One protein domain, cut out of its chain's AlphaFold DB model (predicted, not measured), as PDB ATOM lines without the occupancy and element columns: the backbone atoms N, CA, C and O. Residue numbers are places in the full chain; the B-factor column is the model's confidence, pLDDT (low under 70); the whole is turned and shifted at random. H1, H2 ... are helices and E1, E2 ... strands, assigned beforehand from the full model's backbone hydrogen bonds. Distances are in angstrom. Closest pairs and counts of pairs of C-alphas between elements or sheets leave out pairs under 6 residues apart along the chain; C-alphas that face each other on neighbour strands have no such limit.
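What this domain is: This is residues 34 to 218 of the 256 residues of an uncharacterized protein of Chaetomium thermophilum (strain DSM 1495 / CBS 144.50 / IMI 039719) (UniProt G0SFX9). The model is a long, flattened, nearly closed barrel, made by one twisted sheet that folds back on itself. E1, E2, E5 and the hairpin of E10 and E11 make one wall, E7, E8, E9 and E13 the other; E6 joins the walls along one side and E12 along the other. The hairpin of E3 and E4 and the small helix H1 lie at one end of the long axis, and the loop round Pro 47 at the other. The printed part has 185 residues, with thirteen named strands and then one named helix; it is mostly strand, its neighbour strands are antiparallel, and the large sheet is branched. It is loose, with a radius of gyration of the C-alphas of 19.8 A, and spans 64 by 36 by 28 A.

How they stand to each other: E1, residues 34 to 42, has E2, residues 52 to 61, on one side, with N 39 and O 56 2.8 A apart. On its other side are E11, residues 186 to 190, with N 40 and O 188 at 2.8 A, and E12, residues 197 to 199, with N 35 and O 197 at 2.9 A. E3, residues 65 to 70, and E4, residues 74 to 78, form a hairpin, with N 67 and O 76 at 2.7 A. E4 runs on into E5, residues 81 to 90, at 30 degrees, and N 55 of E2 is 2.9 A from O 87. E5, E6, residues 110 to 114, E7, residues 118 to 125, E8, residues 133 to 145, and E9, residues 151 to 163, form a meander, each strand the antiparallel neighbour of the one before. Its N and O pairs include N 113 and O 84, 2.8 A, N 110 and O 121, 2.9 A, N 120 and O 139, 2.8 A, and N 138 and O 158, 2.8 A. The closest C-alphas of E4 and E8, Gly 77 and Val 144, are 5.7 A apart. E10, residues 176 to 180, is an edge strand beside E11, with N 177 and O 189 at 2.8 A. E12 runs on at 48 degrees into E13, residues 201 to 210, which bends by 51 degrees at residue 204; N 153 of E9 is 2.8 A from O 207. H1, residues 214 to 217, is not on the large sheet; it is too short for an O i to N i+4 pair, and its one O i to N i+3 pair is within range.

Where its parts are: E1 begins at C-alpha 34, (-50.613, 39.462, -35.049). E8 is 40.0 A long, E9 39.5 A and E5 30.3 A. H1 ends at C-alpha 217, (-57.464, 51.714, -61.654).

The domain as a whole: The C-alphas farthest apart, of Pro 47 and Tyr 218, are 65.8 A apart. The printed part has no cut. The links from E5 to E6 and from E9 to E10 are long. Mean pLDDT of the printed part is 85.5; residues 93 to 107 and 166 to 170 are among those under 70.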
ATOM      1  N   GLU A  34     -50.538  39.878 -36.445       98.19
ATOM      2  CA  GLU A  34     -50.613  39.462 -35.049       98.19
ATOM      3  C   GLU A  34     -50.160  38.012 -34.897       98.19
ATOM      4  O   GLU A  34     -50.837  37.097 -35.365       98.19
ATOM      5  N   VAL A  35     -49.053  37.774 -34.196       97.94
ATOM      6  CA  VAL A  35     -48.703  36.424 -33.736       97.94
ATOM      7  C   VAL A  35     -49.386  36.194 -32.392       97.94
ATOM      8  O   VAL A  35     -49.021  36.800 -31.384       97.94
ATOM      9  N   THR A  36     -50.418  35.352 -32.394       98.00
ATOM     10  CA  THR A  36     -51.288  35.092 -31.232       98.00
ATOM     11  C   THR A  36     -50.870  33.861 -30.437       98.00
ATOM     12  O   THR A  36     -51.276  33.692 -29.292       98.00
ATOM     13  N   TYR A  37     -50.063  32.992 -31.038       97.75
ATOM     14  CA  TYR A  37     -49.487  31.822 -30.397       97.75
ATOM     15  C   TYR A  37     -48.116  31.567 -31.003       97.75
ATOM     16  O   TYR A  37     -47.954  31.635 -32.220       97.75
ATOM     17  N   LEU A  38     -47.137  31.266 -30.159       97.44
ATOM     18  CA  LEU A  38     -45.851  30.735 -30.576       97.44
ATOM     19  C   LEU A  38     -45.298  29.901 -29.426       97.44
ATOM     20  O   LEU A  38     -45.268  30.344 -28.277       97.44
ATOM     21  N   LYS A  39     -44.859  28.692 -29.758       96.50
ATOM     22  CA  LYS A  39     -44.238  27.737 -28.854       96.50
ATOM     23  C   LYS A  39     -43.032  27.120 -29.533       96.50
ATOM     24  O   LYS A  39     -43.105  26.690 -30.682       96.50
ATOM     25  N   THR A  40     -41.945  27.015 -28.791       95.19
ATOM     26  CA  THR A  40     -40.776  26.234 -29.167       95.19
ATOM     27  C   THR A  40     -40.598  25.089 -28.184       95.19
ATOM     28  O   THR A  40     -40.903  25.196 -26.985       95.19
ATOM     29  N   TRP A  41     -40.133  23.952 -28.682       95.00
ATOM     30  CA  TRP A  41     -39.801  22.822 -27.831       95.00
ATOM     31  C   TRP A  41     -38.647  22.015 -28.413       95.00
ATOM     32  O   TRP A  41     -38.492  21.865 -29.625       95.00
ATOM     33  N   SER A  42     -37.813  21.504 -27.514       92.44
ATOM     34  CA  SER A  42     -36.730  20.591 -27.832       92.44
ATOM     35  C   SER A  42     -36.647  19.490 -26.776       92.44
ATOM     36  O   SER A  42     -36.741  19.774 -25.575       92.44
ATOM     37  N   PRO A  43     -36.485  18.230 -27.200       92.81
ATOM     38  CA  PRO A  43     -36.415  17.070 -26.318       92.81
ATOM     39  C   PRO A  43     -35.130  17.071 -25.478       92.81
ATOM     40  O   PRO A  43     -34.199  17.835 -25.716       92.81
ATOM     41  N   SER A  44     -35.044  16.159 -24.508       89.31
ATOM     42  CA  SER A  44     -33.857  15.969 -23.662       89.31
ATOM     43  C   SER A  44     -32.638  15.398 -24.388       89.31
ATOM     44  O   SER A  44     -31.510  15.606 -23.939       89.31
ATOM     45  N   GLY A  45     -32.843  14.698 -25.510       83.50
ATOM     46  CA  GLY A  45     -31.803  13.956 -26.240       83.50
ATOM     47  C   GLY A  45     -31.337  12.690 -25.536       83.50
ATOM     48  O   GLY A  45     -30.268  12.173 -25.839       83.50
ATOM     49  N   ARG A  46     -32.122  12.173 -24.584       87.31
ATOM     50  CA  ARG A  46     -31.878  10.836 -24.036       87.31
ATOM     51  C   ARG A  46     -32.167   9.778 -25.113       87.31
ATOM     52  O   ARG A  46     -33.088   9.986 -25.913       87.31
ATOM     53  N   PRO A  47     -31.452   8.640 -25.127       84.75
ATOM     54  CA  PRO A  47     -31.774   7.533 -26.021       84.75
ATOM     55  C   PRO A  47     -33.259   7.150 -25.932       84.75
ATOM     56  O   PRO A  47     -33.816   7.067 -24.838       84.75
ATOM     57  N   GLY A  48     -33.903   6.960 -27.085       83.12
ATOM     58  CA  GLY A  48     -35.334   6.641 -27.182       83.12
ATOM     59  C   GLY A  48     -36.290   7.839 -27.089       83.12
ATOM     60  O   GLY A  48     -37.501   7.644 -27.148       83.12
ATOM     61  N   THR A  49     -35.788   9.074 -26.965       86.62
ATOM     62  CA  THR A  49     -36.637  10.279 -27.027       86.62
ATOM     63  C   THR A  49     -36.908  10.717 -28.466       86.62
ATOM     64  O   THR A  49     -36.126  10.442 -29.375       86.62
ATOM     65  N   TYR A  50     -38.037  11.399 -28.679       88.06
ATOM     66  CA  TYR A  50     -38.378  11.980 -29.978       88.06
ATOM     67  C   TYR A  50     -37.277  12.968 -30.399       88.06
ATOM     68  O   TYR A  50     -36.989  13.855 -29.604       88.06
ATOM     69  N   PRO A  51     -36.648  12.844 -31.584       89.69
ATOM     70  CA  PRO A  51     -35.389  13.538 -31.892       89.69
ATOM     71  C   PRO A  51     -35.564  14.945 -32.481       89.69
ATOM     72  O   PRO A  51     -34.578  15.635 -32.752       89.69
ATOM     73  N   PHE A  52     -36.802  15.372 -32.730       90.50
ATOM     74  CA  PHE A  52     -37.070  16.634 -33.409       90.50
ATOM     75  C   PHE A  52     -37.321  17.758 -32.413       90.50
ATOM     76  O   PHE A  52     -38.080  17.590 -31.466       90.50
ATOM     77  N   SER A  53     -36.725  18.915 -32.670       90.75
ATOM     78  CA  SER A  53     -37.176  20.185 -32.104       90.75
ATOM     79  C   SER A  53     -38.267  20.770 -33.000       90.75
ATOM     80  O   SER A  53     -38.344  20.426 -34.186       90.75
ATOM     81  N   ASN A  54     -39.124  21.624 -32.449       92.50
ATOM     82  CA  ASN A  54     -40.185  22.266 -33.211       92.50
ATOM     83  C   ASN A  54     -40.424  23.728 -32.820       92.50
ATOM     84  O   ASN A  54     -40.166  24.153 -31.692       92.50
ATOM     85  N   ILE A  55     -40.960  24.472 -33.785       93.81
ATOM     86  CA  ILE A  55     -41.619  25.762 -33.594       93.81
ATOM     87  C   ILE A  55     -43.047  25.599 -34.101       93.81
ATOM     88  O   ILE A  55     -43.269  25.126 -35.214       93.81
ATOM     89  N   GLU A  56     -44.013  25.981 -33.285       95.56
ATOM     90  CA  GLU A  56     -45.430  26.023 -33.629       95.56
ATOM     91  C   GLU A  56     -45.919  27.446 -33.416       95.56
ATOM     92  O   GLU A  56     -45.630  28.029 -32.375       95.56
ATOM     93  N   LEU A  57     -46.648  28.010 -34.376       97.06
ATOM     94  CA  LEU A  57     -47.192  29.358 -34.242       97.06
ATOM     95  C   LEU A  57     -48.525  29.529 -34.957       97.06
ATOM     96  O   LEU A  57     -48.834  28.813 -35.912       97.06
ATOM     97  N   THR A  58     -49.266  30.541 -34.518       97.38
ATOM     98  CA  THR A  58     -50.453  31.057 -35.193       97.38
ATOM     99  C   THR A  58     -50.249  32.537 -35.471       97.38
ATOM    100  O   THR A  58     -50.007  33.322 -34.551       97.38
ATOM    101  N   ILE A  59     -50.365  32.915 -36.742       97.50
ATOM    102  CA  ILE A  59     -50.342  34.305 -37.199       97.50
ATOM    103  C   ILE A  59     -51.704  34.689 -37.771       97.50
ATOM    104  O   ILE A  59     -52.380  33.871 -38.397       97.50
ATOM    105  N   ARG A  60     -52.114  35.935 -37.548       97.62
ATOM    106  CA  ARG A  60     -53.357  36.518 -38.043       97.62
ATOM    107  C   ARG A  60     -53.073  37.833 -38.757       97.62
ATOM    108  O   ARG A  60     -52.396  38.707 -38.226       97.62
ATOM    109  N   ASP A  61     -53.665  37.988 -39.930       97.19
ATOM    110  CA  ASP A  61     -53.846  39.270 -40.590       97.19
ATOM    111  C   ASP A  61     -55.239  39.821 -40.233       97.19
ATOM    112  O   ASP A  61     -56.250  39.246 -40.661       97.19
ATOM    113  N   PRO A  62     -55.329  40.892 -39.420       96.81
ATOM    114  CA  PRO A  62     -56.609  41.491 -39.052       96.81
ATOM    115  C   PRO A  62     -57.200  42.361 -40.171       96.81
ATOM    116  O   PRO A  62     -58.337  42.820 -40.041       96.81
ATOM    117  N   ASN A  63     -56.451  42.620 -41.244       95.19
ATOM    118  CA  ASN A  63     -56.857  43.561 -42.274       95.19
ATOM    119  C   ASN A  63     -57.950  42.991 -43.177       95.19
ATOM    120  O   ASN A  63     -58.020  41.798 -43.467       95.19
ATOM    121  N   ASN A  64     -58.797  43.892 -43.663       92.44
ATOM    122  CA  ASN A  64     -59.736  43.624 -44.739       92.44
ATOM    123  C   ASN A  64     -59.449  44.632 -45.847       92.44
ATOM    124  O   ASN A  64     -59.822  45.801 -45.728       92.44
ATOM    125  N   LEU A  65     -58.751  44.200 -46.896       90.38
ATOM    126  CA  LEU A  65     -58.443  45.077 -48.011       90.38
ATOM    127  C   LEU A  65     -59.560  44.997 -49.045       90.38
ATOM    128  O   LEU A  65     -59.859  43.931 -49.572       90.38
ATOM    129  N   THR A  66     -60.143  46.148 -49.372       89.06
ATOM    130  CA  THR A  66     -61.114  46.287 -50.461       89.06
ATOM    131  C   THR A  66     -60.513  47.169 -51.557       89.06
ATOM    132  O   THR A  66     -60.331  48.365 -51.364       89.06
ATOM    133  N   LEU A  67     -60.207  46.573 -52.710       84.75
ATOM    134  CA  LEU A  67     -59.705  47.235 -53.924       84.75
ATOM    135  C   LEU A  67     -60.833  47.745 -54.838       84.75
ATOM    136  O   LEU A  67     -60.570  48.436 -55.823       84.75
ATOM    137  N   GLY A  68     -62.082  47.368 -54.559       82.19
ATOM    138  CA  GLY A  68     -63.256  47.808 -55.308       82.19
ATOM    139  C   GLY A  68     -64.480  46.921 -55.090       82.19
ATOM    140  O   GLY A  68     -64.512  46.080 -54.191       82.19
ATOM    141  N   TRP A  69     -65.481  47.095 -55.954       77.12
ATOM    142  CA  TRP A  69     -66.745  46.354 -55.930       77.12
ATOM    143  C   TRP A  69     -67.052  45.742 -57.301       77.12
ATOM    144  O   TRP A  69     -66.860  46.386 -58.337       77.12
ATOM    145  N   PHE A  70     -67.544  44.503 -57.308       74.44
ATOM    146  CA  PHE A  70     -68.062  43.823 -58.496       74.44
ATOM    147  C   PHE A  70     -69.598  43.893 -58.544       74.44
ATOM    148  O   PHE A  70     -70.244  44.003 -57.502       74.44
ATOM    149  N   TYR A  71     -70.190  43.816 -59.746       65.00
ATOM    150  CA  TYR A  71     -71.650  43.804 -59.919       65.00
ATOM    151  C   TYR A  71     -72.288  42.690 -59.067       65.00
ATOM    152  O   TYR A  71     -71.894  41.530 -59.168       65.00
ATOM    153  N   GLY A  72     -73.259  43.053 -58.221       71.75
ATOM    154  CA  GLY A  72     -73.876  42.141 -57.247       71.75
ATOM    155  C   GLY A  72     -73.220  42.131 -55.856       71.75
ATOM    156  O   GLY A  72     -73.184  41.079 -55.222       71.75
ATOM    157  N   ASP A  73     -72.686  43.271 -55.398       61.78
ATOM    158  CA  ASP A  73     -72.190  43.526 -54.028       61.78
ATOM    159  C   ASP A  73     -71.045  42.633 -53.522       61.78
ATOM    160  O   ASP A  73     -70.772  42.541 -52.321       61.78
ATOM    161  N   ARG A  74     -70.286  42.008 -54.427       76.19
ATOM    162  CA  ARG A  74     -69.077  41.271 -54.034       76.19
ATOM    163  C   ARG A  74     -67.889  42.224 -53.943       76.19
ATOM    164  O   ARG A  74     -67.532  42.881 -54.923       76.19
ATOM    165  N   ARG A  75     -67.266  42.287 -52.764       81.38
ATOM    166  CA  ARG A  75     -66.035  43.057 -52.532       81.38
ATOM    167  C   ARG A  75     -64.872  42.417 -53.284       81.38
ATOM    168  O   ARG A  75     -64.669  41.208 -53.196       81.38
ATOM    169  N   ILE A  76     -64.116  43.238 -54.001       80.75
ATOM    170  CA  ILE A  76     -62.875  42.846 -54.668       80.75
ATOM    171  C   ILE A  76     -61.741  43.132 -53.696       80.75
ATOM    172  O   ILE A  76     -61.547  44.280 -53.306       80.75
ATOM    173  N   GLY A  77     -61.005  42.104 -53.299       85.50
ATOM    174  CA  GLY A  77     -59.920  42.213 -52.332       85.50
ATOM    175  C   GLY A  77     -59.787  40.935 -51.517       85.50
ATOM    176  O   GLY A  77     -60.219  39.871 -51.963       85.50
ATOM    177  N   TRP A  78     -59.204  41.035 -50.327       87.81
ATOM    178  CA  TRP A  78     -59.099  39.913 -49.399       87.81
ATOM    179  C   TRP A  78     -59.547  40.327 -48.005       87.81
ATOM    180  O   TRP A  78     -59.319  41.449 -47.553       87.81
ATOM    181  N   GLY A  79     -60.218  39.396 -47.336       86.50
ATOM    182  CA  GLY A  79     -60.588  39.555 -45.941       86.50
ATOM    183  C   GLY A  79     -59.464  39.134 -44.993       86.50
ATOM    184  O   GLY A  79     -58.388  38.725 -45.441       86.50
ATOM    185  N   PRO A  80     -59.759  39.152 -43.683       84.75
ATOM    186  CA  PRO A  80     -58.856  38.644 -42.668       84.75
ATOM    187  C   PRO A  80     -58.402  37.222 -42.987       84.75
ATOM    188  O   PRO A  80     -59.171  36.388 -43.484       84.75
ATOM    189  N   SER A  81     -57.148  36.936 -42.666       92.31
ATOM    190  CA  SER A  81     -56.574  35.609 -42.835       92.31
ATOM    191  C   SER A  81     -55.822  35.195 -41.580       92.31
ATOM    192  O   SER A  81     -55.445  36.015 -40.747       92.31
ATOM    193  N   SER A  82     -55.664  33.895 -41.396       95.31
ATOM    194  CA  SER A  82     -54.913  33.330 -40.283       95.31
ATOM    195  C   SER A  82     -54.213  32.076 -40.754       95.31
ATOM    196  O   SER A  82     -54.779  31.341 -41.562       95.31
ATOM    197  N   ALA A  83     -53.034  31.794 -40.223       96.06
ATOM    198  CA  ALA A  83     -52.289  30.605 -40.577       96.06
ATOM    199  C   ALA A  83     -51.676  29.946 -39.347       96.06
ATOM    200  O   ALA A  83     -51.108  30.616 -38.485       96.06
ATOM    201  N   ASN A  84     -51.791  28.620 -39.292       96.31
ATOM    202  CA  ASN A  84     -51.089  27.790 -38.320       96.31
ATOM    203  C   ASN A  84     -49.854  27.208 -38.997       96.31
ATOM    204  O   ASN A  84     -49.981  26.518 -40.010       96.31
ATOM    205  N   CYS A  85     -48.673  27.473 -38.453       95.31
ATOM    206  CA  CYS A  85     -47.411  27.042 -39.040       95.31
ATOM    207  C   CYS A  85     -46.663  26.129 -38.067       95.31
ATOM    208  O   CYS A  85     -46.674  26.354 -36.854       95.31
ATOM    209  N   SER A  86     -46.004  25.099 -38.599       93.12
ATOM    210  CA  SER A  86     -45.170  24.192 -37.810       93.12
ATOM    211  C   SER A  86     -43.862  23.910 -38.534       93.12
ATOM    212  O   SER A  86     -43.854  23.455 -39.677       93.12
ATOM    213  N   LEU A  87     -42.755  24.162 -37.846       90.56
ATOM    214  CA  LEU A  87     -41.408  23.827 -38.282       90.56
ATOM    215  C   LEU A  87     -40.869  22.721 -37.382       90.56
ATOM    216  O   LEU A  87     -40.983  22.812 -36.162       90.56
ATOM    217  N   LYS A  88     -40.256  21.695 -37.974       89.31
ATOM    218  CA  LYS A  88     -39.584  20.612 -37.249       89.31
ATOM    219  C   LYS A  88     -38.199  20.374 -37.833       89.31
ATOM    220  O   LYS A  88     -38.053  20.329 -39.051       89.31
ATOM    221  N   TRP A  89     -37.204  20.175 -36.976       86.31
ATOM    222  CA  TRP A  89     -35.836  19.841 -37.384       86.31
ATOM    223  C   TRP A  89     -35.188  18.889 -36.382       86.31
ATOM    224  O   TRP A  89     -35.611  18.805 -35.231       86.31
ATOM    225  N   LEU A  90     -34.178  18.133 -36.814       85.38
ATOM    226  CA  LEU A  90     -33.433  17.235 -35.929       85.38
ATOM    227  C   LEU A  90     -32.589  18.051 -34.947       85.38
ATOM    228  O   LEU A  90     -31.850  18.941 -35.360       85.38
ATOM    229  N   ARG A  91     -32.681  17.729 -33.653       78.12
ATOM    230  CA  ARG A  91     -31.998  18.463 -32.577       78.12
ATOM    231  C   ARG A  91     -30.485  18.539 -32.762       78.12
ATOM    232  O   ARG A  91     -29.907  19.580 -32.497       78.12
ATOM    233  N   ASP A  92     -29.857  17.459 -33.211       70.56
ATOM    234  CA  ASP A  92     -28.392  17.388 -33.303       70.56
ATOM    235  C   ASP A  92     -27.836  18.168 -34.509       70.56
ATOM    236  O   ASP A  92     -26.627  18.299 -34.669       70.56
ATOM    237  N   ILE A  93     -28.724  18.741 -35.328       66.50
ATOM    238  CA  ILE A  93     -28.406  19.699 -36.387       66.50
ATOM    239  C   ILE A  93     -28.728  21.102 -35.852       66.50
ATOM    240  O   ILE A  93     -29.594  21.807 -36.368       66.50
ATOM    241  N   ILE A  94     -28.079  21.497 -34.754       58.28
ATOM    242  CA  ILE A  94     -28.041  22.910 -34.362       58.28
ATOM    243  C   ILE A  94     -26.905  23.552 -35.162       58.28
ATOM    244  O   ILE A  94     -25.795  23.016 -35.137       58.28
ATOM    245  N   PRO A  95     -27.140  24.680 -35.855       50.12
ATOM    246  CA  PRO A  95     -26.059  25.466 -36.427       50.12
ATOM    247  C   PRO A  95     -25.240  26.016 -35.261       50.12
ATOM    248  O   PRO A  95     -25.583  27.042 -34.680       50.12
ATOM    249  N   SER A  96     -24.195  25.302 -34.848       47.81
ATOM    250  CA  SER A  96     -23.178  25.899 -34.001       47.81
ATOM    251  C   SER A  96     -22.459  26.974 -34.814       47.81
ATOM    252  O   SER A  96     -22.250  26.838 -36.025       47.81
ATOM    253  N   GLU A  97     -22.156  28.077 -34.135       44.69
ATOM    254  CA  GLU A  97     -21.450  29.249 -34.646       44.69
ATOM    255  C   GLU A  97     -20.342  28.846 -35.641       44.69
ATOM    256  O   GLU A  97     -19.400  28.139 -35.290       44.69
ATOM    257  N   GLY A  98     -20.477  29.260 -36.905       45.09
ATOM    258  CA  GLY A  98     -19.480  29.007 -37.954       45.09
ATOM    259  C   GLY A  98     -19.898  28.044 -39.069       45.09
ATOM    260  O   GLY A  98     -19.166  27.921 -40.052       45.09
ATOM    261  N   TYR A  99     -21.074  27.414 -38.999       43.44
ATOM    262  CA  TYR A  99     -21.610  26.698 -40.158       43.44
ATOM    263  C   TYR A  99     -22.204  27.693 -41.175       43.44
ATOM    264  O   TYR A  99     -23.393  27.989 -41.166       43.44
ATOM    265  N   ASN A 100     -21.373  28.174 -42.108       43.38
ATOM    266  CA  ASN A 100     -21.817  28.836 -43.351       43.38
ATOM    267  C   ASN A 100     -22.547  27.866 -44.308       43.38
ATOM    268  O   ASN A 100     -22.884  28.221 -45.437       43.38
ATOM    269  N   GLY A 101     -22.754  26.617 -43.887       39.31
ATOM    270  CA  GLY A 101     -23.650  25.699 -44.558       39.31
ATOM    271  C   GLY A 101     -25.075  26.056 -44.181       39.31
ATOM    272  O   GLY A 101     -25.492  25.798 -43.056       39.31
ATOM    273  N   SER A 102     -25.802  26.616 -45.146       41.28
ATOM    274  CA  SER A 102     -27.245  26.434 -45.288       41.28
ATOM    275  C   SER A 102     -27.661  25.114 -44.626       41.28
ATOM    276  O   SER A 102     -27.333  24.030 -45.125       41.28
ATOM    277  N   ILE A 103     -28.327  25.168 -43.468       50.25
ATOM    278  CA  ILE A 103     -29.057  23.995 -43.000       50.25
ATOM    279  C   ILE A 103     -30.218  23.939 -43.975       50.25
ATOM    280  O   ILE A 103     -31.225  24.595 -43.750       50.25
ATOM    281  N   GLY A 104     -30.065  23.208 -45.081       49.09
ATOM    282  CA  GLY A 104     -30.954  23.297 -46.250       49.09
ATOM    283  C   GLY A 104     -32.445  23.027 -45.991       49.09
ATOM    284  O   GLY A 104     -33.255  23.149 -46.911       49.09
ATOM    285  N   TYR A 105     -32.810  22.669 -44.753       56.12
ATOM    286  CA  TYR A 105     -34.177  22.598 -44.240       56.12
ATOM    287  C   TYR A 105     -34.682  23.870 -43.536       56.12
ATOM    288  O   TYR A 105     -35.882  24.111 -43.579       56.12
ATOM    289  N   LEU A 106     -33.819  24.671 -42.900       63.59
ATOM    290  CA  LEU A 106     -34.185  25.918 -42.207       63.59
ATOM    291  C   LEU A 106     -34.177  27.143 -43.131       63.59
ATOM    292  O   LEU A 106     -34.889  28.104 -42.856       63.59
ATOM    293  N   ASP A 107     -33.431  27.098 -44.238       61.03
ATOM    294  CA  ASP A 107     -33.394  28.202 -45.214       61.03
ATOM    295  C   ASP A 107     -34.629  28.247 -46.118       61.03
ATOM    296  O   ASP A 107     -34.830  29.201 -46.871       61.03
ATOM    297  N   LYS A 108     -35.450  27.192 -46.087       74.25
ATOM    298  CA  LYS A 108     -36.703  27.146 -46.830       74.25
ATOM    299  C   LYS A 108     -37.844  27.625 -45.940       74.25
ATOM    300  O   LYS A 108     -37.919  27.204 -44.784       74.25
ATOM    301  N   PRO A 109     -38.767  28.441 -46.476       77.12
ATOM    302  CA  PRO A 109     -39.987  28.748 -45.756       77.12
ATOM    303  C   PRO A 109     -40.732  27.447 -45.446       77.12
ATOM    304  O   PRO A 109     -40.826  26.554 -46.296       77.12
ATOM    305  N   PHE A 110     -41.235  27.315 -44.222       82.75
ATOM    306  CA  PHE A 110     -41.961  26.120 -43.804       82.75
ATOM    307  C   PHE A 110     -43.465  26.268 -44.001       82.75
ATOM    308  O   PHE A 110     -44.012  27.372 -44.046       82.75
ATOM    309  N   ALA A 111     -44.125  25.119 -44.153       74.00
ATOM    310  CA  ALA A 111     -45.529  25.054 -44.505       74.00
ATOM    311  C   ALA A 111     -46.410  25.645 -43.397       74.00
ATOM    312  O   ALA A 111     -46.335  25.266 -42.224       74.00
ATOM    313  N   CYS A 112     -47.289  26.543 -43.819       89.62
ATOM    314  CA  CYS A 112     -48.398  27.034 -43.032       89.62
ATOM    315  C   CYS A 112     -49.705  26.471 -43.593       89.62
ATOM    316  O   CYS A 112     -49.832  26.232 -44.794       89.62
ATOM    317  N   HIS A 113     -50.693  26.300 -42.724       91.12
ATOM    318  CA  HIS A 113     -52.062  25.962 -43.089       91.12
ATOM    319  C   HIS A 113     -52.933  27.212 -42.932       91.12
ATOM    320  O   HIS A 113     -53.407  27.486 -41.822       91.12
ATOM    321  N   PRO A 114     -53.085  28.022 -43.996       87.81
ATOM    322  CA  PRO A 114     -53.844  29.257 -43.930       87.81
ATOM    323  C   PRO A 114     -55.343  29.030 -44.126       87.81
ATOM    324  O   PRO A 114     -55.768  28.089 -44.793       87.81
ATOM    325  N   THR A 115     -56.150  29.941 -43.587       84.88
ATOM    326  CA  THR A 115     -57.575  30.057 -43.920       84.88
ATOM    327  C   THR A 115     -57.780  30.699 -45.289       84.88
ATOM    328  O   THR A 115     -58.660  30.271 -46.024       84.88
ATOM    329  N   ASN A 116     -56.952  31.691 -45.639       81.31
ATOM    330  CA  ASN A 116     -56.939  32.397 -46.921       81.31
ATOM    331  C   ASN A 116     -55.503  32.815 -47.289       81.31
ATOM    332  O   ASN A 116     -54.692  33.094 -46.402       81.31
ATOM    333  N   GLY A 117     -55.222  32.929 -48.591       85.69
ATOM    334  CA  GLY A 117     -53.906  33.322 -49.112       85.69
ATOM    335  C   GLY A 117     -52.849  32.219 -48.991       85.69
ATOM    336  O   GLY A 117     -53.153  31.085 -48.620       85.69
ATOM    337  N   VAL A 118     -51.600  32.552 -49.318       91.06
ATOM    338  CA  VAL A 118     -50.438  31.677 -49.091       91.06
ATOM    339  C   VAL A 118     -49.531  32.342 -48.073       91.06
ATOM    340  O   VAL A 118     -49.106  33.476 -48.279       91.06
ATOM    341  N   TRP A 119     -49.239  31.631 -46.989       93.12
ATOM    342  CA  TRP A 119     -48.360  32.097 -45.923       93.12
ATOM    343  C   TRP A 119     -47.057  31.314 -45.936       93.12
ATOM    344  O   TRP A 119     -47.057  30.085 -46.006       93.12
ATOM    345  N   GLU A 120     -45.960  32.047 -45.828       93.12
ATOM    346  CA  GLU A 120     -44.607  31.528 -45.728       93.12
ATOM    347  C   GLU A 120     -43.968  32.095 -44.465       93.12
ATOM    348  O   GLU A 120     -44.031  33.298 -44.204       93.12
ATOM    349  N   VAL A 121     -43.332  31.232 -43.677       93.06
ATOM    350  CA  VAL A 121     -42.534  31.660 -42.528       93.06
ATOM    351  C   VAL A 121     -41.131  31.118 -42.691       93.06
ATOM    352  O   VAL A 121     -40.944  29.929 -42.929       93.06
ATOM    353  N   SER A 122     -40.151  32.003 -42.576       92.12
ATOM    354  CA  SER A 122     -38.732  31.671 -42.611       92.12
ATOM    355  C   SER A 122     -38.125  31.917 -41.239       92.12
ATOM    356  O   SER A 122     -38.394  32.933 -40.594       92.12
ATOM    357  N   TYR A 123     -37.313  30.969 -40.790       90.12
ATOM    358  CA  TYR A 123     -36.602  31.063 -39.528       90.12
ATOM    359  C   TYR A 123     -35.283  31.812 -39.738       90.12
ATOM    360  O   TYR A 123     -34.492  31.445 -40.603       90.12
ATOM    361  N   LEU A 124     -35.052  32.868 -38.959       88.88
ATOM    362  CA  LEU A 124     -33.837  33.675 -39.005       88.88
ATOM    363  C   LEU A 124     -33.058  33.449 -37.695       88.88
ATOM    364  O   LEU A 124     -33.374  34.076 -36.676       88.88
ATOM    365  N   PRO A 125     -32.081  32.518 -37.676       74.88
ATOM    366  CA  PRO A 125     -31.339  32.193 -36.463       74.88
ATOM    367  C   PRO A 125     -30.576  33.400 -35.918       74.88
ATOM    368  O   PRO A 125     -29.963  34.153 -36.674       74.88
ATOM    369  N   THR A 126     -30.536  33.522 -34.590       77.75
ATOM    370  CA  THR A 126     -29.509  34.314 -33.899       77.75
ATOM    371  C   THR A 126     -28.375  33.399 -33.437       77.75
ATOM    372  O   THR A 126     -28.530  32.177 -33.378       77.75
ATOM    373  N   THR A 127     -27.211  33.971 -33.135       63.94
ATOM    374  CA  THR A 127     -25.965  33.206 -32.966       63.94
ATOM    375  C   THR A 127     -25.934  32.303 -31.733       63.94
ATOM    376  O   THR A 127     -25.129  31.380 -31.708       63.94
ATOM    377  N   LYS A 128     -26.798  32.517 -30.727       70.69
ATOM    378  CA  LYS A 128     -26.573  31.929 -29.395       70.69
ATOM    379  C   LYS A 128     -27.616  30.918 -28.918       70.69
ATOM    380  O   LYS A 128     -27.232  29.924 -28.304       70.69
ATOM    381  N   TYR A 129     -28.911  31.130 -29.178       77.62
ATOM    382  CA  TYR A 129     -29.964  30.269 -28.619       77.62
ATOM    383  C   TYR A 129     -31.171  30.071 -29.558       77.62
ATOM    384  O   TYR A 129     -32.183  30.753 -29.415       77.62
ATOM    385  N   PRO A 130     -31.158  29.071 -30.457       80.50
ATOM    386  CA  PRO A 130     -32.140  28.965 -31.545       80.50
ATOM    387  C   PRO A 130     -33.593  28.704 -31.103       80.50
ATOM    388  O   PRO A 130     -34.526  28.821 -31.888       80.50
ATOM    389  N   LEU A 131     -33.808  28.309 -29.848       87.19
ATOM    390  CA  LEU A 131     -35.143  28.017 -29.312       87.19
ATOM    391  C   LEU A 131     -35.702  29.132 -28.441       87.19
ATOM    392  O   LEU A 131     -36.900  29.131 -28.156       87.19
ATOM    393  N   SER A 132     -34.839  30.026 -27.977       89.31
ATOM    394  CA  SER A 132     -35.178  31.041 -26.990       89.31
ATOM    395  C   SER A 132     -34.846  32.447 -27.452       89.31
ATOM    396  O   SER A 132     -35.273  33.385 -26.802       89.31
ATOM    397  N   GLU A 133     -34.095  32.610 -28.539       90.88
ATOM    398  CA  GLU A 133     -33.832  33.892 -29.173       90.88
ATOM    399  C   GLU A 133     -33.684  33.702 -30.686       90.88
ATOM    400  O   GLU A 133     -32.718  33.119 -31.182       90.88
ATOM    401  N   PHE A 134     -34.661  34.176 -31.443       91.44
ATOM    402  CA  PHE A 134     -34.668  34.062 -32.895       91.44
ATOM    403  C   PHE A 134     -35.544  35.141 -33.516       91.44
ATOM    404  O   PHE A 134     -36.414  35.721 -32.865       91.44
ATOM    405  N   ASN A 135     -35.335  35.376 -34.805       93.19
ATOM    406  CA  ASN A 135     -36.241  36.179 -35.601       93.19
ATOM    407  C   ASN A 135     -37.049  35.257 -36.516       93.19
ATOM    408  O   ASN A 135     -36.586  34.195 -36.936       93.19
ATOM    409  N   LEU A 136     -38.268  35.666 -36.841       94.12
ATOM    410  CA  LEU A 136     -39.060  35.046 -37.895       94.12
ATOM    411  C   LEU A 136     -39.359  36.092 -38.957       94.12
ATOM    412  O   LEU A 136     -39.748  37.216 -38.636       94.12
ATOM    413  N   LYS A 137     -39.209  35.692 -40.217       95.62
ATOM    414  CA  LYS A 137     -39.676  36.454 -41.368       95.62
ATOM    415  C   LYS A 137     -40.961  35.836 -41.884       95.62
ATOM    416  O   LYS A 137     -41.007  34.649 -42.194       95.62
ATOM    417  N   PHE A 138     -41.990  36.653 -41.988       96.00
ATOM    418  CA  PHE A 138     -43.311  36.289 -42.468       96.00
ATOM    419  C   PHE A 138     -43.487  36.853 -43.872       96.00
ATOM    420  O   PHE A 138     -43.138  38.006 -44.123       96.00
ATOM    421  N   ALA A 139     -44.048  36.060 -44.773       95.94
ATOM    422  CA  ALA A 139     -44.503  36.521 -46.069       95.94
ATOM    423  C   ALA A 139     -45.919  36.014 -46.335       95.94
ATOM    424  O   ALA A 139     -46.254  34.868 -46.030       95.94
ATOM    425  N   ALA A 140     -46.750  36.880 -46.908       94.50
ATOM    426  CA  ALA A 140     -48.114  36.548 -47.283       94.50
ATOM    427  C   ALA A 140     -48.366  36.950 -48.734       94.50
ATOM    428  O   ALA A 140     -48.061  38.075 -49.147       94.50
ATOM    429  N   TRP A 141     -48.940  36.023 -49.497       94.06
ATOM    430  CA  TRP A 141     -49.332  36.233 -50.881       94.06
ATOM    431  C   TRP A 141     -50.848  36.211 -51.020       94.06
ATOM    432  O   TRP A 141     -51.518  35.270 -50.581       94.06
ATOM    433  N   PHE A 142     -51.369  37.219 -51.711       93.00
ATOM    434  CA  PHE A 142     -52.785  37.336 -52.031       93.00
ATOM    435  C   PHE A 142     -52.946  37.543 -53.530       93.00
ATOM    436  O   PHE A 142     -52.257  38.370 -54.125       93.00
ATOM    437  N   VAL A 143     -53.860  36.789 -54.137       92.19
ATOM    438  CA  VAL A 143     -54.269  36.982 -55.529       92.19
ATOM    439  C   VAL A 143     -55.693  37.502 -55.525       92.19
ATOM    440  O   VAL A 143     -56.574  36.893 -54.918       92.19
ATOM    441  N   VAL A 144     -55.918  38.620 -56.206       90.75
ATOM    442  CA  VAL A 144     -57.234  39.240 -56.337       90.75
ATOM    443  C   VAL A 144     -57.661  39.231 -57.796       90.75
ATOM    444  O   VAL A 144     -56.885  39.577 -58.683       90.75
ATOM    445  N   VAL A 145     -58.918  38.856 -58.032       90.12
ATOM    446  CA  VAL A 145     -59.566  38.988 -59.339       90.12
ATOM    447  C   VAL A 145     -60.241  40.355 -59.408       90.12
ATOM    448  O   VAL A 145     -61.192  40.624 -58.675       90.12
ATOM    449  N   LEU A 146     -59.738  41.226 -60.274       89.75
ATOM    450  CA  LEU A 146     -60.242  42.576 -60.502       89.75
ATOM    451  C   LEU A 146     -61.530  42.559 -61.336       89.75
ATOM    452  O   LEU A 146     -61.851  41.583 -62.015       89.75
ATOM    453  N   LYS A 147     -62.264  43.680 -61.337       85.88
ATOM    454  CA  LYS A 147     -63.546  43.803 -62.061       85.88
ATOM    455  C   LYS A 147     -63.389  43.605 -63.568       85.88
ATOM    456  O   LYS A 147     -64.300  43.122 -64.230       85.88
ATOM    457  N   THR A 148     -62.231  43.970 -64.093       87.62
ATOM    458  CA  THR A 148     -61.829  43.801 -65.490       87.62
ATOM    459  C   THR A 148     -61.501  42.351 -65.865       87.62
ATOM    460  O   THR A 148     -61.143  42.096 -67.011       87.62
ATOM    461  N   GLY A 149     -61.558  41.410 -64.915       87.75
ATOM    462  CA  GLY A 149     -61.043  40.048 -65.076       87.75
ATOM    463  C   GLY A 149     -59.521  39.948 -64.931       87.75
ATOM    464  O   GLY A 149     -58.969  38.862 -65.087       87.75
ATOM    465  N   GLY A 150     -58.837  41.060 -64.630       90.56
ATOM    466  CA  GLY A 150     -57.410  41.053 -64.323       90.56
ATOM    467  C   GLY A 150     -57.105  40.271 -63.043       90.56
ATOM    468  O   GLY A 150     -57.888  40.300 -62.098       90.56
ATOM    469  N   LEU A 151     -55.969  39.580 -63.000       92.00
ATOM    470  CA  LEU A 151     -55.451  38.921 -61.806       92.00
ATOM    471  C   LEU A 151     -54.280  39.726 -61.273       92.00
ATOM    472  O   LEU A 151     -53.274  39.880 -61.962       92.00
ATOM    473  N   GLU A 152     -54.386  40.190 -60.037       92.69
ATOM    474  CA  GLU A 152     -53.322  40.937 -59.385       92.69
ATOM    475  C   GLU A 152     -52.781  40.185 -58.174       92.69
ATOM    476  O   GLU A 152     -53.534  39.714 -57.322       92.69
ATOM    477  N   LEU A 153     -51.456  40.072 -58.109       93.44
ATOM    478  CA  LEU A 153     -50.716  39.448 -57.025       93.44
ATOM    479  C   LEU A 153     -50.130  40.511 -56.105       93.44
ATOM    480  O   LEU A 153     -49.437  41.419 -56.562       93.44
ATOM    481  N   PHE A 154     -50.314  40.312 -54.807       94.50
ATOM    482  CA  PHE A 154     -49.689  41.080 -53.741       94.50
ATOM    483  C   PHE A 154     -48.792  40.160 -52.921       94.50
ATOM    484  O   PHE A 154     -49.208  39.060 -52.558       94.50
ATOM    485  N   ARG A 155     -47.581  40.620 -52.611       95.19
ATOM    486  CA  ARG A 155     -46.664  40.000 -51.654       95.19
ATOM    487  C   ARG A 155     -46.325  41.011 -50.578       95.19
ATOM    488  O   ARG A 155     -45.768  42.072 -50.874       95.19
ATOM    489  N   TRP A 156     -46.603  40.632 -49.348       96.44
ATOM    490  CA  TRP A 156     -46.253  41.383 -48.154       96.44
ATOM    491  C   TRP A 156     -45.201  40.624 -47.374       96.44
ATOM    492  O   TRP A 156     -45.220  39.393 -47.367       96.44
ATOM    493  N   GLU A 157     -44.314  41.351 -46.705       97.19
ATOM    494  CA  GLU A 157     -43.334  40.770 -45.794       97.19
ATOM    495  C   GLU A 157     -43.295  41.541 -44.480       97.19
ATOM    496  O   GLU A 157     -43.543  42.743 -44.450       97.19
ATOM    497  N   GLY A 158     -42.970  40.848 -43.396       97.12
ATOM    498  CA  GLY A 158     -42.768  41.434 -42.077       97.12
ATOM    499  C   GLY A 158     -41.830  40.566 -41.250       97.12
ATOM    500  O   GLY A 158     -41.682  39.374 -41.517       97.12
ATOM    501  N   GLU A 159     -41.185  41.153 -40.252       96.81
ATOM    502  CA  GLU A 159     -40.233  40.447 -39.391       96.81
ATOM    503  C   GLU A 159     -40.574  40.673 -37.919       96.81
ATOM    504  O   GLU A 159     -41.041  41.745 -37.533       96.81
ATOM    505  N   GLY A 160     -40.363  39.642 -37.101       95.12
ATOM    506  CA  GLY A 160     -40.584  39.688 -35.658       95.12
ATOM    507  C   GLY A 160     -39.438  39.049 -34.894       95.12
ATOM    508  O   GLY A 160     -38.989  37.963 -35.260       95.12
ATOM    509  N   ARG A 161     -39.001  39.710 -33.819       94.69
ATOM    510  CA  ARG A 161     -38.049  39.160 -32.849       94.69
ATOM    511  C   ARG A 161     -38.791  38.419 -31.743       94.69
ATOM    512  O   ARG A 161     -39.795  38.909 -31.222       94.69
ATOM    513  N   PHE A 162     -38.265  37.260 -31.374       94.19
ATOM    514  CA  PHE A 162     -38.798  36.404 -30.329       94.19
ATOM    515  C   PHE A 162     -37.681  36.003 -29.377       94.19
ATOM    516  O   PHE A 162     -36.729  35.337 -29.781       94.19
ATOM    517  N   ALA A 163     -37.776  36.451 -28.129       93.19
ATOM    518  CA  ALA A 163     -36.712  36.293 -27.149       93.19
ATOM    519  C   ALA A 163     -37.280  35.961 -25.768       93.19
ATOM    520  O   ALA A 163     -38.249  36.571 -25.312       93.19
ATOM    521  N   SER A 164     -36.683  34.978 -25.099       89.19
ATOM    522  CA  SER A 164     -36.893  34.730 -23.682       89.19
ATOM    523  C   SER A 164     -35.786  35.434 -22.916       89.19
ATOM    524  O   SER A 164     -34.619  35.071 -23.076       89.19
ATOM    525  N   GLY A 165     -36.145  36.396 -22.070       78.94
ATOM    526  CA  GLY A 165     -35.178  37.068 -21.206       78.94
ATOM    527  C   GLY A 165     -34.387  36.046 -20.398       78.94
ATOM    528  O   GLY A 165     -34.947  35.264 -19.623       78.94
ATOM    529  N   PHE A 166     -33.076  35.991 -20.617       67.06
ATOM    530  CA  PHE A 166     -32.208  35.040 -19.938       67.06
ATOM    531  C   PHE A 166     -31.745  35.664 -18.612       67.06
ATOM    532  O   PHE A 166     -31.211  36.767 -18.597       67.06
ATOM    533  N   ARG A 167     -31.892  34.937 -17.492       59.31
ATOM    534  CA  ARG A 167     -31.462  35.340 -16.126       59.31
ATOM    535  C   ARG A 167     -32.314  36.397 -15.408       59.31
ATOM    536  O   ARG A 167     -31.804  37.076 -14.524       59.31
ATOM    537  N   GLY A 168     -33.601  36.518 -15.731       56.34
ATOM    538  CA  GLY A 168     -34.510  37.406 -14.986       56.34
ATOM    539  C   GLY A 168     -34.231  38.900 -15.178       56.34
ATOM    540  O   GLY A 168     -34.851  39.724 -14.510       56.34
ATOM    541  N   ILE A 169     -33.332  39.245 -16.101       59.81
ATOM    542  CA  ILE A 169     -33.226  40.580 -16.674       59.81
ATOM    543  C   ILE A 169     -34.145  40.540 -17.888       59.81
ATOM    544  O   ILE A 169     -33.789  39.973 -18.916       59.81
ATOM    545  N   TYR A 170     -35.373  41.015 -17.707       66.88
ATOM    546  CA  TYR A 170     -36.307  41.179 -18.812       66.88
ATOM    547  C   TYR A 170     -35.985  42.499 -19.490       66.88
ATOM    548  O   TYR A 170     -36.146  43.559 -18.881       66.88
ATOM    549  N   GLU A 171     -35.515  42.425 -20.725       72.69
ATOM    550  CA  GLU A 171     -35.369  43.605 -21.562       72.69
ATOM    551  C   GLU A 171     -36.684  43.880 -22.296       72.69
ATOM    552  O   GLU A 171     -37.515  42.992 -22.526       72.69
ATOM    553  N   GLU A 172     -36.906  45.144 -22.647       69.56
ATOM    554  CA  GLU A 172     -38.015  45.512 -23.517       69.56
ATOM    555  C   GLU A 172     -37.862  44.765 -24.853       69.56
ATOM    556  O   GLU A 172     -36.865  44.916 -25.557       69.56
ATOM    557  N   GLY A 173     -38.829  43.901 -25.175       72.56
ATOM    558  CA  GLY A 173     -38.775  43.011 -26.341       72.56
ATOM    559  C   GLY A 173     -38.686  41.516 -26.016       72.56
ATOM    560  O   GLY A 173     -38.862  40.704 -26.926       72.56
ATOM    561  N   ASP A 174     -38.498  41.137 -24.747       90.00
ATOM    562  CA  ASP A 174     -38.544  39.735 -24.312       90.00
ATOM    563  C   ASP A 174     -39.989  39.234 -24.166       90.00
ATOM    564  O   ASP A 174     -40.613  39.268 -23.098       90.00
ATOM    565  N   ASN A 175     -40.533  38.756 -25.280       94.31
ATOM    566  CA  ASN A 175     -41.919  38.316 -25.430       94.31
ATOM    567  C   ASN A 175     -42.140  36.814 -25.174       94.31
ATOM    568  O   ASN A 175     -43.287  36.358 -25.175       94.31
ATOM    569  N   MET A 176     -41.080  36.042 -24.926       94.81
ATOM    570  CA  MET A 176     -41.163  34.614 -24.620       94.81
ATOM    571  C   MET A 176     -40.835  34.309 -23.155       94.81
ATOM    572  O   MET A 176     -40.045  34.983 -22.499       94.81
ATOM    573  N   GLY A 177     -41.441  33.248 -22.634       93.31
ATOM    574  CA  GLY A 177     -41.180  32.686 -21.314       93.31
ATOM    575  C   GLY A 177     -41.016  31.175 -21.408       93.31
ATOM    576  O   GLY A 177     -41.547  30.542 -22.317       93.31
ATOM    577  N   GLY A 178     -40.259  30.583 -20.492       93.06
ATOM    578  CA  GLY A 178     -39.977  29.152 -20.517       93.06
ATOM    579  C   GLY A 178     -38.650  28.811 -19.867       93.06
ATOM    580  O   GLY A 178     -38.082  29.615 -19.129       93.06
ATOM    581  N   GLY A 179     -38.157  27.610 -20.140       91.69
ATOM    582  CA  GLY A 179     -36.875  27.180 -19.609       91.69
ATOM    583  C   GLY A 179     -36.463  25.779 -20.029       91.69
ATOM    584  O   GLY A 179     -37.226  25.012 -20.626       91.69
ATOM    585  N   GLY A 180     -35.216  25.466 -19.689       90.56
ATOM    586  CA  GLY A 180     -34.642  24.134 -19.787       90.56
ATOM    587  C   GLY A 180     -34.764  23.366 -18.471       90.56
ATOM    588  O   GLY A 180     -34.601  23.918 -17.386       90.56
ATOM    589  N   SER A 181     -35.017  22.067 -18.568       88.62
ATOM    590  CA  SER A 181     -34.855  21.106 -17.480       88.62
ATOM    591  C   SER A 181     -33.400  20.632 -17.421       88.62
ATOM    592  O   SER A 181     -32.741  20.513 -18.452       88.62
ATOM    593  N   SER A 182     -32.922  20.233 -16.236       87.19
ATOM    594  CA  SER A 182     -31.632  19.534 -16.068       87.19
ATOM    595  C   SER A 182     -31.533  18.239 -16.884       87.19
ATOM    596  O   SER A 182     -30.441  17.750 -17.156       87.19
ATOM    597  N   SER A 183     -32.673  17.685 -17.309       86.62
ATOM    598  CA  SER A 183     -32.728  16.545 -18.222       86.62
ATOM    599  C   SER A 183     -32.363  16.892 -19.671       86.62
ATOM    600  O   SER A 183     -32.198  15.967 -20.458       86.62
ATOM    601  N   GLY A 184     -32.235  18.177 -20.026       86.69
ATOM    602  CA  GLY A 184     -31.891  18.681 -21.360       86.69
ATOM    603  C   GLY A 184     -33.089  19.140 -22.199       86.69
ATOM    604  O   GLY A 184     -32.898  19.775 -23.234       86.69
ATOM    605  N   GLY A 185     -34.321  18.823 -21.787       91.94
ATOM    606  CA  GLY A 185     -35.523  19.265 -22.500       91.94
ATOM    607  C   GLY A 185     -35.766  20.752 -22.270       91.94
ATOM    608  O   GLY A 185     -35.626  21.211 -21.141       91.94
ATOM    609  N   SER A 186     -36.122  21.496 -23.313       93.44
ATOM    610  CA  SER A 186     -36.390  22.936 -23.225       93.44
ATOM    611  C   SER A 186     -37.702  23.279 -23.907       93.44
ATOM    612  O   SER A 186     -38.014  22.723 -24.959       93.44
ATOM    613  N   SER A 187     -38.474  24.192 -23.327       95.19
ATOM    614  CA  SER A 187     -39.677  24.716 -23.967       95.19
ATOM    615  C   SER A 187     -39.865  26.179 -23.634       95.19
ATOM    616  O   SER A 187     -39.672  26.583 -22.486       95.19
ATOM    617  N   TYR A 188     -40.270  26.939 -24.642       95.81
ATOM    618  CA  TYR A 188     -40.586  28.348 -24.511       95.81
ATOM    619  C   TYR A 188     -41.906  28.643 -25.219       95.81
ATOM    620  O   TYR A 188     -42.263  27.988 -26.194       95.81
ATOM    621  N   THR A 189     -42.652  29.611 -24.715       97.25
ATOM    622  CA  THR A 189     -43.945  30.041 -25.249       97.25
ATOM    623  C   THR A 189     -44.036  31.554 -25.192       97.25
ATOM    624  O   THR A 189     -43.375  32.176 -24.359       97.25
ATOM    625  N   LEU A 190     -44.872  32.157 -26.036       96.38
ATOM    626  CA  LEU A 190     -45.236  33.558 -25.851       96.38
ATOM    627  C   LEU A 190     -45.846  33.776 -24.474       96.38
ATOM    628  O   LEU A 190     -46.652  32.978 -23.985       96.38
ATOM    629  N   ARG A 191     -45.440  34.883 -23.869       95.62
ATOM    630  CA  ARG A 191     -45.990  35.373 -22.614       95.62
ATOM    631  C   ARG A 191     -47.365  36.007 -22.870       95.62
ATOM    632  O   ARG A 191     -47.507  36.749 -23.850       95.62
ATOM    633  N   PRO A 192     -48.368  35.760 -22.010       95.81
ATOM    634  CA  PRO A 192     -49.704  36.337 -22.171       95.81
ATOM    635  C   PRO A 192     -49.703  37.866 -22.311       95.81
ATOM    636  O   PRO A 192     -50.421  38.407 -23.141       95.81
ATOM    637  N   GLU A 193     -48.852  38.556 -21.555       94.69
ATOM    638  CA  GLU A 193     -48.735  40.018 -21.528       94.69
ATOM    639  C   GLU A 193     -48.164  40.639 -22.814       94.69
ATOM    640  O   GLU A 193     -48.368  41.825 -23.053       94.69
ATOM    641  N   TYR A 194     -47.499  39.847 -23.663       94.81
ATOM    642  CA  TYR A 194     -46.981  40.286 -24.967       94.81
ATOM    643  C   TYR A 194     -47.774  39.700 -26.141       94.81
ATOM    644  O   TYR A 194     -47.349  39.805 -27.290       94.81
ATOM    645  N   THR A 195     -48.912  39.056 -25.870       96.44
ATOM    646  CA  THR A 195     -49.746  38.428 -26.896       96.44
ATOM    647  C   THR A 195     -50.934  39.342 -27.250       96.44
ATOM    648  O   THR A 195     -51.707  39.691 -26.358       96.44
ATOM    649  N   PRO A 196     -51.148  39.705 -28.532       97.62
ATOM    650  CA  PRO A 196     -50.370  39.292 -29.698       97.62
ATOM    651  C   PRO A 196     -49.087  40.108 -29.901       97.62
ATOM    652  O   PRO A 196     -49.072  41.322 -29.686       97.62
ATOM    653  N   VAL A 197     -48.054  39.465 -30.451       97.38
ATOM    654  CA  VAL A 197     -46.861  40.167 -30.948       97.38
ATOM    655  C   VAL A 197     -47.199  40.805 -32.294       97.38
ATOM    656  O   VAL A 197     -47.668  40.121 -33.208       97.38
ATOM    657  N   LYS A 198     -46.979  42.117 -32.410       97.75
ATOM    658  CA  LYS A 198     -47.282  42.898 -33.616       97.75
ATOM    659  C   LYS A 198     -46.128  42.828 -34.609       97.75
ATOM    660  O   LYS A 198     -44.990  43.123 -34.255       97.75
ATOM    661  N   ILE A 199     -46.434  42.474 -35.850       97.81
ATOM    662  CA  ILE A 199     -45.477  42.366 -36.950       97.81
ATOM    663  C   ILE A 199     -45.818  43.436 -37.977       97.81
ATOM    664  O   ILE A 199     -46.871  43.376 -38.608       97.81
ATOM    665  N   GLN A 200     -44.932  44.417 -38.144       97.81
ATOM    666  CA  GLN A 200     -45.129  45.460 -39.141       97.81
ATOM    667  C   GLN A 200     -44.818  44.908 -40.532       97.81
ATOM    668  O   GLN A 200     -43.659  44.668 -40.877       97.81
ATOM    669  N   GLN A 201     -45.858  44.715 -41.335       96.81
ATOM    670  CA  GLN A 201     -45.719  44.314 -42.724       96.81
ATOM    671  C   GLN A 201     -45.467  45.511 -43.644       96.81
ATOM    672  O   GLN A 201     -45.880  46.641 -43.365       96.81
ATOM    673  N   HIS A 202     -44.831  45.238 -44.777       95.88
ATOM    674  CA  HIS A 202     -44.643  46.162 -45.887       95.88
ATOM    675  C   HIS A 202     -44.830  45.436 -47.224       95.88
ATOM    676  O   HIS A 202     -44.631  44.223 -47.335       95.88
ATOM    677  N   LEU A 203     -45.266  46.176 -48.243       95.44
ATOM    678  CA  LEU A 203     -45.500  45.636 -49.578       95.44
ATOM    679  C   LEU A 203     -44.155  45.433 -50.277       95.44
ATOM    680  O   LEU A 203     -43.417  46.390 -50.491       95.44
ATOM    681  N   VAL A 204     -43.858  44.198 -50.668       95.88
ATOM    682  CA  VAL A 204     -42.616  43.849 -51.376       95.88
ATOM    683  C   VAL A 204     -42.861  43.669 -52.865       95.88
ATOM    684  O   VAL A 204     -42.000  43.983 -53.685       95.88
ATOM    685  N   ARG A 205     -44.040  43.164 -53.241       93.81
ATOM    686  CA  ARG A 205     -44.389  42.980 -54.649       93.81
ATOM    687  C   ARG A 205     -45.862  43.237 -54.894       93.81
ATOM    688  O   ARG A 205     -46.719  42.769 -54.152       93.81
ATOM    689  N   ARG A 206     -46.129  43.896 -56.013       92.94
ATOM    690  CA  ARG A 206     -47.447  44.034 -56.617       92.94
ATOM    691  C   ARG A 206     -47.293  43.812 -58.113       92.94
ATOM    692  O   ARG A 206     -46.400  44.402 -58.711       92.94
ATOM    693  N   ALA A 207     -48.067  42.907 -58.699       91.56
ATOM    694  CA  ALA A 207     -47.909  42.556 -60.108       91.56
ATOM    695  C   ALA A 207     -49.234  42.132 -60.740       91.56
ATOM    696  O   ALA A 207     -49.969  41.335 -60.160       91.56
ATOM    697  N   CYS A 208     -49.487  42.596 -61.964       92.00
ATOM    698  CA  CYS A 208     -50.530  42.030 -62.805       92.00
ATOM    699  C   CYS A 208     -50.044  40.688 -63.364       92.00
ATOM    700  O   CYS A 208     -49.041  40.632 -64.074       92.00
ATOM    701  N   LEU A 209     -50.718  39.597 -63.008       92.12
ATOM    702  CA  LEU A 209     -50.398  38.259 -63.505       92.12
ATOM    703  C   LEU A 209     -51.091  37.959 -64.831       92.12
ATOM    704  O   LEU A 209     -50.562  37.207 -65.647       92.12
ATOM    705  N   HIS A 210     -52.298  38.492 -65.020       92.12
ATOM    706  CA  HIS A 210     -53.122  38.207 -66.187       92.12
ATOM    707  C   HIS A 210     -54.194  39.282 -66.390       92.12
ATOM    708  O   HIS A 210     -54.632  39.903 -65.427       92.12
ATOM    709  N   GLY A 211     -54.678  39.441 -67.624       89.62
ATOM    710  CA  GLY A 211     -55.791  40.334 -67.956       89.62
ATOM    711  C   GLY A 211     -55.455  41.826 -67.834       89.62
ATOM    712  O   GLY A 211     -54.296  42.225 -67.848       89.62
ATOM    713  N   ASN A 212     -56.490  42.667 -67.753       88.06
ATOM    714  CA  ASN A 212     -56.346  44.125 -67.754       88.06
ATOM    715  C   ASN A 212     -56.376  44.701 -66.328       88.06
ATOM    716  O   ASN A 212     -57.433  45.120 -65.856       88.06
ATOM    717  N   CYS A 213     -55.240  44.740 -65.631       88.94
ATOM    718  CA  CYS A 213     -55.188  45.351 -64.297       88.94
ATOM    719  C   CYS A 213     -55.236  46.889 -64.337       88.94
ATOM    720  O   CYS A 213     -55.841  47.505 -63.463       88.94
ATOM    721  N   ILE A 214     -54.670  47.516 -65.376       85.25
ATOM    722  CA  ILE A 214     -54.630  48.981 -65.538       85.25
ATOM    723  C   ILE A 214     -56.043  49.565 -65.614       85.25
ATOM    724  O   ILE A 214     -56.364  50.513 -64.902       85.25
ATOM    725  N   GLY A 215     -56.913  48.959 -66.424       81.00
ATOM    726  CA  GLY A 215     -58.283  49.426 -66.641       81.00
ATOM    727  C   GLY A 215     -59.169  49.384 -65.394       81.00
ATOM    728  O   GLY A 215     -60.231  50.002 -65.391       81.00
ATOM    729  N   HIS A 216     -58.755  48.674 -64.336       81.31
ATOM    730  CA  HIS A 216     -59.439  48.712 -63.039       81.31
ATOM    731  C   HIS A 216     -59.141  50.012 -62.283       81.31
ATOM    732  O   HIS A 216     -60.035  50.565 -61.650       81.31
ATOM    733  N   TYR A 217     -57.905  50.507 -62.363       82.19
ATOM    734  CA  TYR A 217     -57.464  51.714 -61.654       82.19
ATOM    735  C   TYR A 217     -57.704  52.993 -62.441       82.19
ATOM    736  O   TYR A 217     -58.042  54.024 -61.866       82.19
ATOM    737  N   TYR A 218     -57.573  52.899 -63.757       80.81
ATOM    738  CA  TYR A 218     -57.788  53.988 -64.687       80.81
ATOM    739  C   TYR A 218     -58.905  53.554 -65.620       80.81
ATOM    740  O   TYR A 218     -58.617  52.978 -66.676       80.81
TER     741      TYR A 218